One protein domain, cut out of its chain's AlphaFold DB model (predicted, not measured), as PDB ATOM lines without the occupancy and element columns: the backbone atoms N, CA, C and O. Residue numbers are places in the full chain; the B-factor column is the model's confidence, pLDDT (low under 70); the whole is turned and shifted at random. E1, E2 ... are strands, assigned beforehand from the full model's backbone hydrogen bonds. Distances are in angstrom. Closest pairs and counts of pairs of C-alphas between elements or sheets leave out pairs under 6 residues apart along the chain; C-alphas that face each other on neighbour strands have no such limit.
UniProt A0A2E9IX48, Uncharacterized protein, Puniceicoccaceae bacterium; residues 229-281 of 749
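AT A GLANCE: This is residues 229 to 281 of the 749 residues of an uncharacterized protein of Puniceicoccaceae bacterium (UniProt A0A2E9IX48). A long, narrow sheet of three strands, E3, E4 and E5, makes a wall along the domain, and a much shorter two-strand hairpin, E1 and E2, lies over one of its faces, running roughly along the same long axis; the other face is bare. The layering is loose, with few close approaches between hairpin and sheet, and residues 244 to 250 lead from the hairpin across to the start of E3. The printed part has 53 residues with five named strands, E1 to E5 in order along the chain, and no named helix. The class is all strand; the large sheet has the order E3, E4, E5 and the small one E1, E2, and both are antiparallel. The whole is a rod with spans of 38 by 16 by 12 A, only just compact, close to loose, with a radius of gyration of the C-alphas of 11.8 A.

HOW THE PARTS SIT: The sheet of E3, residues 251 to 258, E4, residues 261 to 270, and E5, residues 273 to 279, is a meander, each strand the antiparallel neighbour of the one before. E4 is the inner strand, and E3 and E5 are the edge strands. E3 and E4 form a hairpin with 171 degrees between their directions; the C-alphas of Ser 251 and Lys 268 face each other at 4.1 A. Across this pair, N 254 and O 265 are 2.8 A apart and N 263 and O 256 are 2.9 A apart, both within hydrogen-bond range. E4 and E5 form a second hairpin, also at 171 degrees, where the C-alphas of Trp 267 and Gly 276 face each other at 4.1 A. Here N 268 and O 275 are within hydrogen-bond range at 2.8 A, and N 277 and O 266 at 2.8 A. The small sheet is the hairpin of E1, residues 231 to 233, and E2, residues 241 to 243, antiparallel at 157 degrees. The C-alphas of Gln 233 and Val 241 face each other at 4.6 A, and N 232 and O 242 are within hydrogen-bond range at 2.9 A, as are N 242 and O 232 at 2.8 A. Between E1 and E4 there is 1 pair of C-alphas within 8 A, those of Val 231 and Ser 265, 7.5 A apart; the centres of the two strands are 13.0 A apart. E1 and E3 are near each other, with 5 pairs of C-alphas within 10 A. E1 is apart from E5, and E2 is apart from E3, E4 and E5.

IN THESE COORDINATES: E4 is the longest strand, with 10 residues and 29.4 A from first to last C-alpha, from C-alpha 261 at (-43.106, 4.778, 5.579) to C-alpha 270 at (-25.886, -18.370, 11.181). E3 has 8 residues and measures 22.9 A, and E5 has 7 residues and measures 20.1 A, ending with C-alpha 279 at (-39.331, -4.355, 4.580). E1 measures 6.9 A and begins with C-alpha 231 at (-30.053, 1.252, 2.782), and E2 measures 6.5 A.

THE WHOLE: The two C-alphas farthest apart are those of Pro 236 and Glu 271, at 38.7 A, while those of Gly 229 and Pro 281, the first and last printed, are 16.1 A apart. The printed part has no cut. The links E3 to E4 and E4 to E5 are tight, with 2 residues each; the links E1 to E2 and E2 to E3 are short, with 7 residues each. The mean pLDDT of the printed part is 79.9, and 9 residues are under 70: residues 235, 237, 239 to 240, 260, 271 to 273 and 281.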
ATOM      1  N   GLY A 229     -26.856  -1.388   7.723       86.56
ATOM      2  CA  GLY A 229     -28.236  -1.554   7.248       86.56
ATOM      3  C   GLY A 229     -28.327  -1.679   5.725       86.56
ATOM      4  O   GLY A 229     -29.280  -2.251   5.204       86.56
ATOM      5  N   GLY A 230     -27.324  -1.184   4.997       88.31
ATOM      6  CA  GLY A 230     -27.248  -1.271   3.541       88.31
ATOM      7  C   GLY A 230     -28.167  -0.319   2.783       88.31
ATOM      8  O   GLY A 230     -28.133  -0.328   1.559       88.31
ATOM      9  N   VAL A 231     -28.994   0.485   3.451       87.56
ATOM     10  CA  VAL A 231     -30.053   1.252   2.782       87.56
ATOM     11  C   VAL A 231     -29.545   2.641   2.394       87.56
ATOM     12  O   VAL A 231     -29.215   3.458   3.253       87.56
ATOM     13  N   LYS A 232     -29.521   2.934   1.091       86.69
ATOM     14  CA  LYS A 232     -29.132   4.234   0.524       86.69
ATOM     15  C   LYS A 232     -30.244   4.790  -0.356       86.69
ATOM     16  O   LYS A 232     -30.762   4.086  -1.213       86.69
ATOM     17  N   GLN A 233     -30.570   6.066  -0.187       85.19
ATOM     18  CA  GLN A 233     -31.478   6.777  -1.085       85.19
ATOM     19  C   GLN A 233     -30.781   7.042  -2.430       85.19
ATOM     20  O   GLN A 233     -29.712   7.648  -2.448       85.19
ATOM     21  N   THR A 234     -31.384   6.615  -3.544       79.69
ATOM     22  CA  THR A 234     -30.827   6.803  -4.901       79.69
ATOM     23  C   THR A 234     -31.641   7.765  -5.766       79.69
ATOM     24  O   THR A 234     -31.140   8.228  -6.787       79.69
ATOM     25  N   ALA A 235     -32.849   8.137  -5.330       68.19
ATOM     26  CA  ALA A 235     -33.677   9.166  -5.960       68.19
ATOM     27  C   ALA A 235     -34.290  10.124  -4.916       68.19
ATOM     28  O   ALA A 235     -34.459   9.732  -3.756       68.19
ATOM     29  N   PRO A 236     -34.653  11.372  -5.287       73.12
ATOM     30  CA  PRO A 236     -35.342  12.306  -4.394       73.12
ATOM     31  C   PRO A 236     -36.587  11.693  -3.743       73.12
ATOM     32  O   PRO A 236     -37.227  10.813  -4.315       73.12
ATOM     33  N   GLU A 237     -36.918  12.167  -2.539       67.88
ATOM     34  CA  GLU A 237     -38.084  11.705  -1.769       67.88
ATOM     35  C   GLU A 237     -38.139  10.183  -1.549       67.88
ATOM     36  O   GLU A 237     -39.228   9.637  -1.481       67.88
ATOM     37  N   TRP A 238     -37.009   9.472  -1.463       76.50
ATOM     38  CA  TRP A 238     -36.981   8.010  -1.268       76.50
ATOM     39  C   TRP A 238     -37.769   7.202  -2.319       76.50
ATOM     40  O   TRP A 238     -38.166   6.066  -2.066       76.50
ATOM     41  N   LYS A 239     -37.959   7.759  -3.526       63.59
ATOM     42  CA  LYS A 239     -38.628   7.069  -4.647       63.59
ATOM     43  C   LYS A 239     -37.901   5.796  -5.079       63.59
ATOM     44  O   LYS A 239     -38.544   4.847  -5.520       63.59
ATOM     45  N   GLU A 240     -36.582   5.786  -4.922       68.62
ATOM     46  CA  GLU A 240     -35.715   4.641  -5.166       68.62
ATOM     47  C   GLU A 240     -34.691   4.523  -4.036       68.62
ATOM     48  O   GLU A 240     -34.183   5.532  -3.521       68.62
ATOM     49  N   VAL A 241     -34.391   3.279  -3.669       80.94
ATOM     50  CA  VAL A 241     -33.353   2.937  -2.699       80.94
ATOM     51  C   VAL A 241     -32.476   1.810  -3.232       80.94
ATOM     52  O   VAL A 241     -32.955   0.891  -3.893       80.94
ATOM     53  N   SER A 242     -31.190   1.863  -2.899       79.69
ATOM     54  CA  SER A 242     -30.246   0.758  -3.047       79.69
ATOM     55  C   SER A 242     -30.084   0.057  -1.704       79.69
ATOM     56  O   SER A 242     -29.981   0.725  -0.673       79.69
ATOM     57  N   ILE A 243     -30.014  -1.275  -1.720       79.31
ATOM     58  CA  ILE A 243     -29.818  -2.107  -0.529       79.31
ATOM     59  C   ILE A 243     -28.545  -2.939  -0.705       79.31
ATOM     60  O   ILE A 243     -28.512  -3.870  -1.504       79.31
ATOM     61  N   GLN A 244     -27.484  -2.579   0.017       81.19
ATOM     62  CA  GLN A 244     -26.170  -3.231  -0.033       81.19
ATOM     63  C   GLN A 244     -25.530  -3.282   1.368       81.19
ATOM     64  O   GLN A 244     -24.660  -2.464   1.675       81.19
ATOM     65  N   PRO A 245     -25.975  -4.191   2.258       85.88
ATOM     66  CA  PRO A 245     -25.432  -4.290   3.607       85.88
ATOM     67  C   PRO A 245     -23.990  -4.810   3.605       85.88
ATOM     68  O   PRO A 245     -23.658  -5.801   2.961       85.88
ATOM     69  N   SER A 246     -23.136  -4.172   4.396       85.69
ATOM     70  CA  SER A 246     -21.838  -4.693   4.801       85.69
ATOM     71  C   SER A 246     -22.039  -5.588   6.019       85.69
ATOM     72  O   SER A 246     -22.345  -5.115   7.116       85.69
ATOM     73  N   PHE A 247     -21.835  -6.889   5.838       84.62
ATOM     74  CA  PHE A 247     -22.076  -7.914   6.855       84.62
ATOM     75  C   PHE A 247     -20.963  -8.012   7.910       84.62
ATOM     76  O   PHE A 247     -20.390  -9.082   8.148       84.62
ATOM     77  N   CYS A 248     -20.623  -6.883   8.533       81.00
ATOM     78  CA  CYS A 248     -19.638  -6.806   9.604       81.00
ATOM     79  C   CYS A 248     -20.310  -6.964  10.979       81.00
ATOM     80  O   CYS A 248     -20.954  -6.046  11.487       81.00
ATOM     81  N   GLY A 249     -20.141  -8.143  11.585       81.25
ATOM     82  CA  GLY A 249     -20.747  -8.534  12.863       81.25
ATOM     83  C   GLY A 249     -21.611  -9.794  12.750       81.25
ATOM     84  O   GLY A 249     -21.625 -10.450  11.705       81.25
ATOM     85  N   ASP A 250     -22.322 -10.104  13.837       86.69
ATOM     86  CA  ASP A 250     -23.169 -11.300  13.947       86.69
ATOM     87  C   ASP A 250     -24.620 -11.033  13.527       86.69
ATOM     88  O   ASP A 250     -25.273 -11.902  12.960       86.69
ATOM     89  N   SER A 251     -25.134  -9.827  13.776       89.12
ATOM     90  CA  SER A 251     -26.492  -9.432  13.394       89.12
ATOM     91  C   SER A 251     -26.671  -7.922  13.380       89.12
ATOM     92  O   SER A 251     -26.023  -7.216  14.158       89.12
ATOM     93  N   VAL A 252     -27.612  -7.442  12.571       88.75
ATOM     94  CA  VAL A 252     -28.003  -6.036  12.483       88.75
ATOM     95  C   VAL A 252     -29.506  -5.909  12.309       88.75
ATOM     96  O   VAL A 252     -30.130  -6.672  11.579       88.75
ATOM     97  N   GLU A 253     -30.059  -4.886  12.951       90.62
ATOM     98  CA  GLU A 253     -31.410  -4.394  12.727       90.62
ATOM     99  C   GLU A 253     -31.342  -2.872  12.579       90.62
ATOM    100  O   GLU A 253     -30.791  -2.169  13.429       90.62
ATOM    101  N   THR A 254     -31.868  -2.363  11.470       88.25
ATOM    102  CA  THR A 254     -31.926  -0.931  11.175       88.25
ATOM    103  C   THR A 254     -33.310  -0.552  10.674       88.25
ATOM    104  O   THR A 254     -33.967  -1.319   9.975       88.25
ATOM    105  N   CYS A 255     -33.745   0.655  11.031       87.44
ATOM    106  CA  CYS A 255     -35.009   1.229  10.597       87.44
ATOM    107  C   CYS A 255     -34.762   2.664  10.143       87.44
ATOM    108  O   CYS A 255     -34.293   3.491  10.929       87.44
ATOM    109  N   ILE A 256     -35.115   2.963   8.896       86.50
ATOM    110  CA  ILE A 256     -35.006   4.301   8.327       86.50
ATOM    111  C   ILE A 256     -36.405   4.872   8.102       86.50
ATOM    112  O   ILE A 256     -37.193   4.285   7.356       86.50
ATOM    113  N   PRO A 257     -36.747   6.014   8.721       81.00
ATOM    114  CA  PRO A 257     -37.973   6.716   8.384       81.00
ATOM    115  C   PRO A 257     -37.845   7.339   6.986       81.00
ATOM    116  O   PRO A 257     -36.919   8.111   6.734       81.00
ATOM    117  N   SER A 258     -38.788   7.036   6.094       80.31
ATOM    118  CA  SER A 258     -38.943   7.709   4.799       80.31
ATOM    119  C   SER A 258     -40.319   8.383   4.705       80.31
ATOM    120  O   SER A 258     -41.230   7.994   5.445       80.31
ATOM    121  N   PRO A 259     -40.517   9.360   3.798       74.00
ATOM    122  CA  PRO A 259     -41.836   9.941   3.537       74.00
ATOM    123  C   PRO A 259     -42.915   8.910   3.160       74.00
ATOM    124  O   PRO A 259     -44.096   9.170   3.355       74.00
ATOM    125  N   GLN A 260     -42.524   7.739   2.648       65.75
ATOM    126  CA  GLN A 260     -43.421   6.662   2.222       65.75
ATOM    127  C   GLN A 260     -43.694   5.636   3.327       65.75
ATOM    128  O   GLN A 260     -44.509   4.744   3.128       65.75
ATOM    129  N   GLY A 261     -43.032   5.744   4.482       70.44
ATOM    130  CA  GLY A 261     -43.106   4.778   5.579       70.44
ATOM    131  C   GLY A 261     -41.725   4.310   6.037       70.44
ATOM    132  O   GLY A 261     -40.690   4.745   5.528       70.44
ATOM    133  N   LYS A 262     -41.679   3.441   7.046       82.94
ATOM    134  CA  LYS A 262     -40.409   2.899   7.550       82.94
ATOM    135  C   LYS A 262     -39.837   1.881   6.563       82.94
ATOM    136  O   LYS A 262     -40.563   1.022   6.075       82.94
ATOM    137  N   ILE A 263     -38.536   1.971   6.319       83.62
ATOM    138  CA  ILE A 263     -37.751   0.942   5.638       83.62
ATOM    139  C   ILE A 263     -36.982   0.188   6.717       83.62
ATOM    140  O   ILE A 263     -36.190   0.797   7.438       83.62
ATOM    141  N   GLU A 264     -37.210  -1.116   6.840       86.94
ATOM    142  CA  GLU A 264     -36.493  -1.956   7.806       86.94
ATOM    143  C   GLU A 264     -35.512  -2.866   7.076       86.94
ATOM    144  O   GLU A 264     -35.857  -3.470   6.063       86.94
ATOM    145  N   SER A 265     -34.294  -2.968   7.604       87.19
ATOM    146  CA  SER A 265     -33.271  -3.894   7.125       87.19
ATOM    147  C   SER A 265     -32.714  -4.683   8.298       87.19
ATOM    148  O   SER A 265     -32.220  -4.101   9.273       87.19
ATOM    149  N   ARG A 266     -32.833  -6.008   8.210       90.19
ATOM    150  CA  ARG A 266     -32.392  -6.975   9.214       90.19
ATOM    151  C   ARG A 266     -31.477  -7.987   8.552       90.19
ATOM    152  O   ARG A 266     -31.772  -8.458   7.459       90.19
ATOM    153  N   TRP A 267     -30.403  -8.367   9.223       89.81
ATOM    154  CA  TRP A 267     -29.671  -9.569   8.850       89.81
ATOM    155  C   TRP A 267     -29.011 -10.229  10.053       89.81
ATOM    156  O   TRP A 267     -28.680  -9.568  11.038       89.81
ATOM    157  N   LYS A 268     -28.801 -11.540   9.970       88.56
ATOM    158  CA  LYS A 268     -28.134 -12.347  10.991       88.56
ATOM    159  C   LYS A 268     -27.236 -13.391  10.339       88.56
ATOM    160  O   LYS A 268     -27.581 -13.965   9.315       88.56
ATOM    161  N   ARG A 269     -26.071 -13.629  10.930       84.12
ATOM    162  CA  ARG A 269     -25.124 -14.661  10.517       84.12
ATOM    163  C   ARG A 269     -25.385 -15.940  11.316       84.12
ATOM    164  O   ARG A 269     -25.352 -15.908  12.546       84.12
ATOM    165  N   SER A 270     -25.589 -17.049  10.613       79.50
ATOM    166  CA  SER A 270     -25.886 -18.370  11.181       79.50
ATOM    167  C   SER A 270     -25.077 -19.418  10.412       79.50
ATOM    168  O   SER A 270     -25.231 -19.510   9.202       79.50
ATOM    169  N   GLU A 271     -24.174 -20.154  11.073       65.19
ATOM    170  CA  GLU A 271     -23.450 -21.326  10.522       65.19
ATOM    171  C   GLU A 271     -23.037 -21.234   9.033       65.19
ATOM    172  O   GLU A 271     -23.391 -22.062   8.202       65.19
ATOM    173  N   GLY A 272     -22.271 -20.197   8.673       68.38
ATOM    174  CA  GLY A 272     -21.764 -20.008   7.303       68.38
ATOM    175  C   GLY A 272     -22.733 -19.327   6.326       68.38
ATOM    176  O   GLY A 272     -22.311 -18.968   5.228       68.38
ATOM    177  N   ARG A 273     -23.980 -19.061   6.734       67.31
ATOM    178  CA  ARG A 273     -25.011 -18.324   5.986       67.31
ATOM    179  C   ARG A 273     -25.281 -16.946   6.600       67.31
ATOM    180  O   ARG A 273     -24.950 -16.676   7.760       67.31
ATOM    181  N   ILE A 274     -25.864 -16.056   5.801       77.88
ATOM    182  CA  ILE A 274     -26.414 -14.776   6.248       77.88
ATOM    183  C   ILE A 274     -27.894 -14.753   5.873       77.88
ATOM    184  O   ILE A 274     -28.230 -14.790   4.693       77.88
ATOM    185  N   ASP A 275     -28.753 -14.685   6.880       71.06
ATOM    186  CA  ASP A 275     -30.201 -14.572   6.751       71.06
ATOM    187  C   ASP A 275     -30.562 -13.083   6.750       71.06
ATOM    188  O   ASP A 275     -30.300 -12.399   7.739       71.06
ATOM    189  N   GLY A 276     -31.104 -12.557   5.649       76.81
ATOM    190  CA  GLY A 276     -31.425 -11.135   5.487       76.81
ATOM    191  C   GLY A 276     -32.903 -10.894   5.177       76.81
ATOM    192  O   GLY A 276     -33.505 -11.645   4.420       76.81
ATOM    193  N   GLN A 277     -33.482  -9.827   5.730       78.00
ATOM    194  CA  GLN A 277     -34.864  -9.404   5.499       78.00
ATOM    195  C   GLN A 277     -34.926  -7.889   5.288       78.00
ATOM    196  O   GLN A 277     -34.359  -7.122   6.069       78.00
ATOM    197  N   ILE A 278     -35.664  -7.456   4.265       80.12
ATOM    198  CA  ILE A 278     -35.944  -6.044   3.982       80.12
ATOM    199  C   ILE A 278     -37.459  -5.845   3.962       80.12
ATOM    200  O   ILE A 278     -38.170  -6.564   3.263       80.12
ATOM    201  N   LYS A 279     -37.950  -4.833   4.679       78.06
ATOM    202  CA  LYS A 279     -39.331  -4.355   4.580       78.06
ATOM    203  C   LYS A 279     -39.352  -3.000   3.882       78.06
ATOM    204  O   LYS A 279     -38.766  -2.039   4.380       78.06
ATOM    205  N   LEU A 280     -40.034  -2.931   2.739       75.19
ATOM    206  CA  LEU A 280     -40.290  -1.696   1.997       75.19
ATOM    207  C   LEU A 280     -41.742  -1.246   2.219       75.19
ATOM    208  O   LEU A 280     -42.629  -2.093   2.331       75.19
ATOM    209  N   PRO A 281     -42.025   0.061   2.253       64.94
ATOM    210  CA  PRO A 281     -43.398   0.531   2.335       64.94
ATOM    211  C   PRO A 281     -44.124   0.413   0.986       64.94
ATOM    212  O   PRO A 281     -43.572   0.843  -0.030       64.94
TER     213      PRO A 281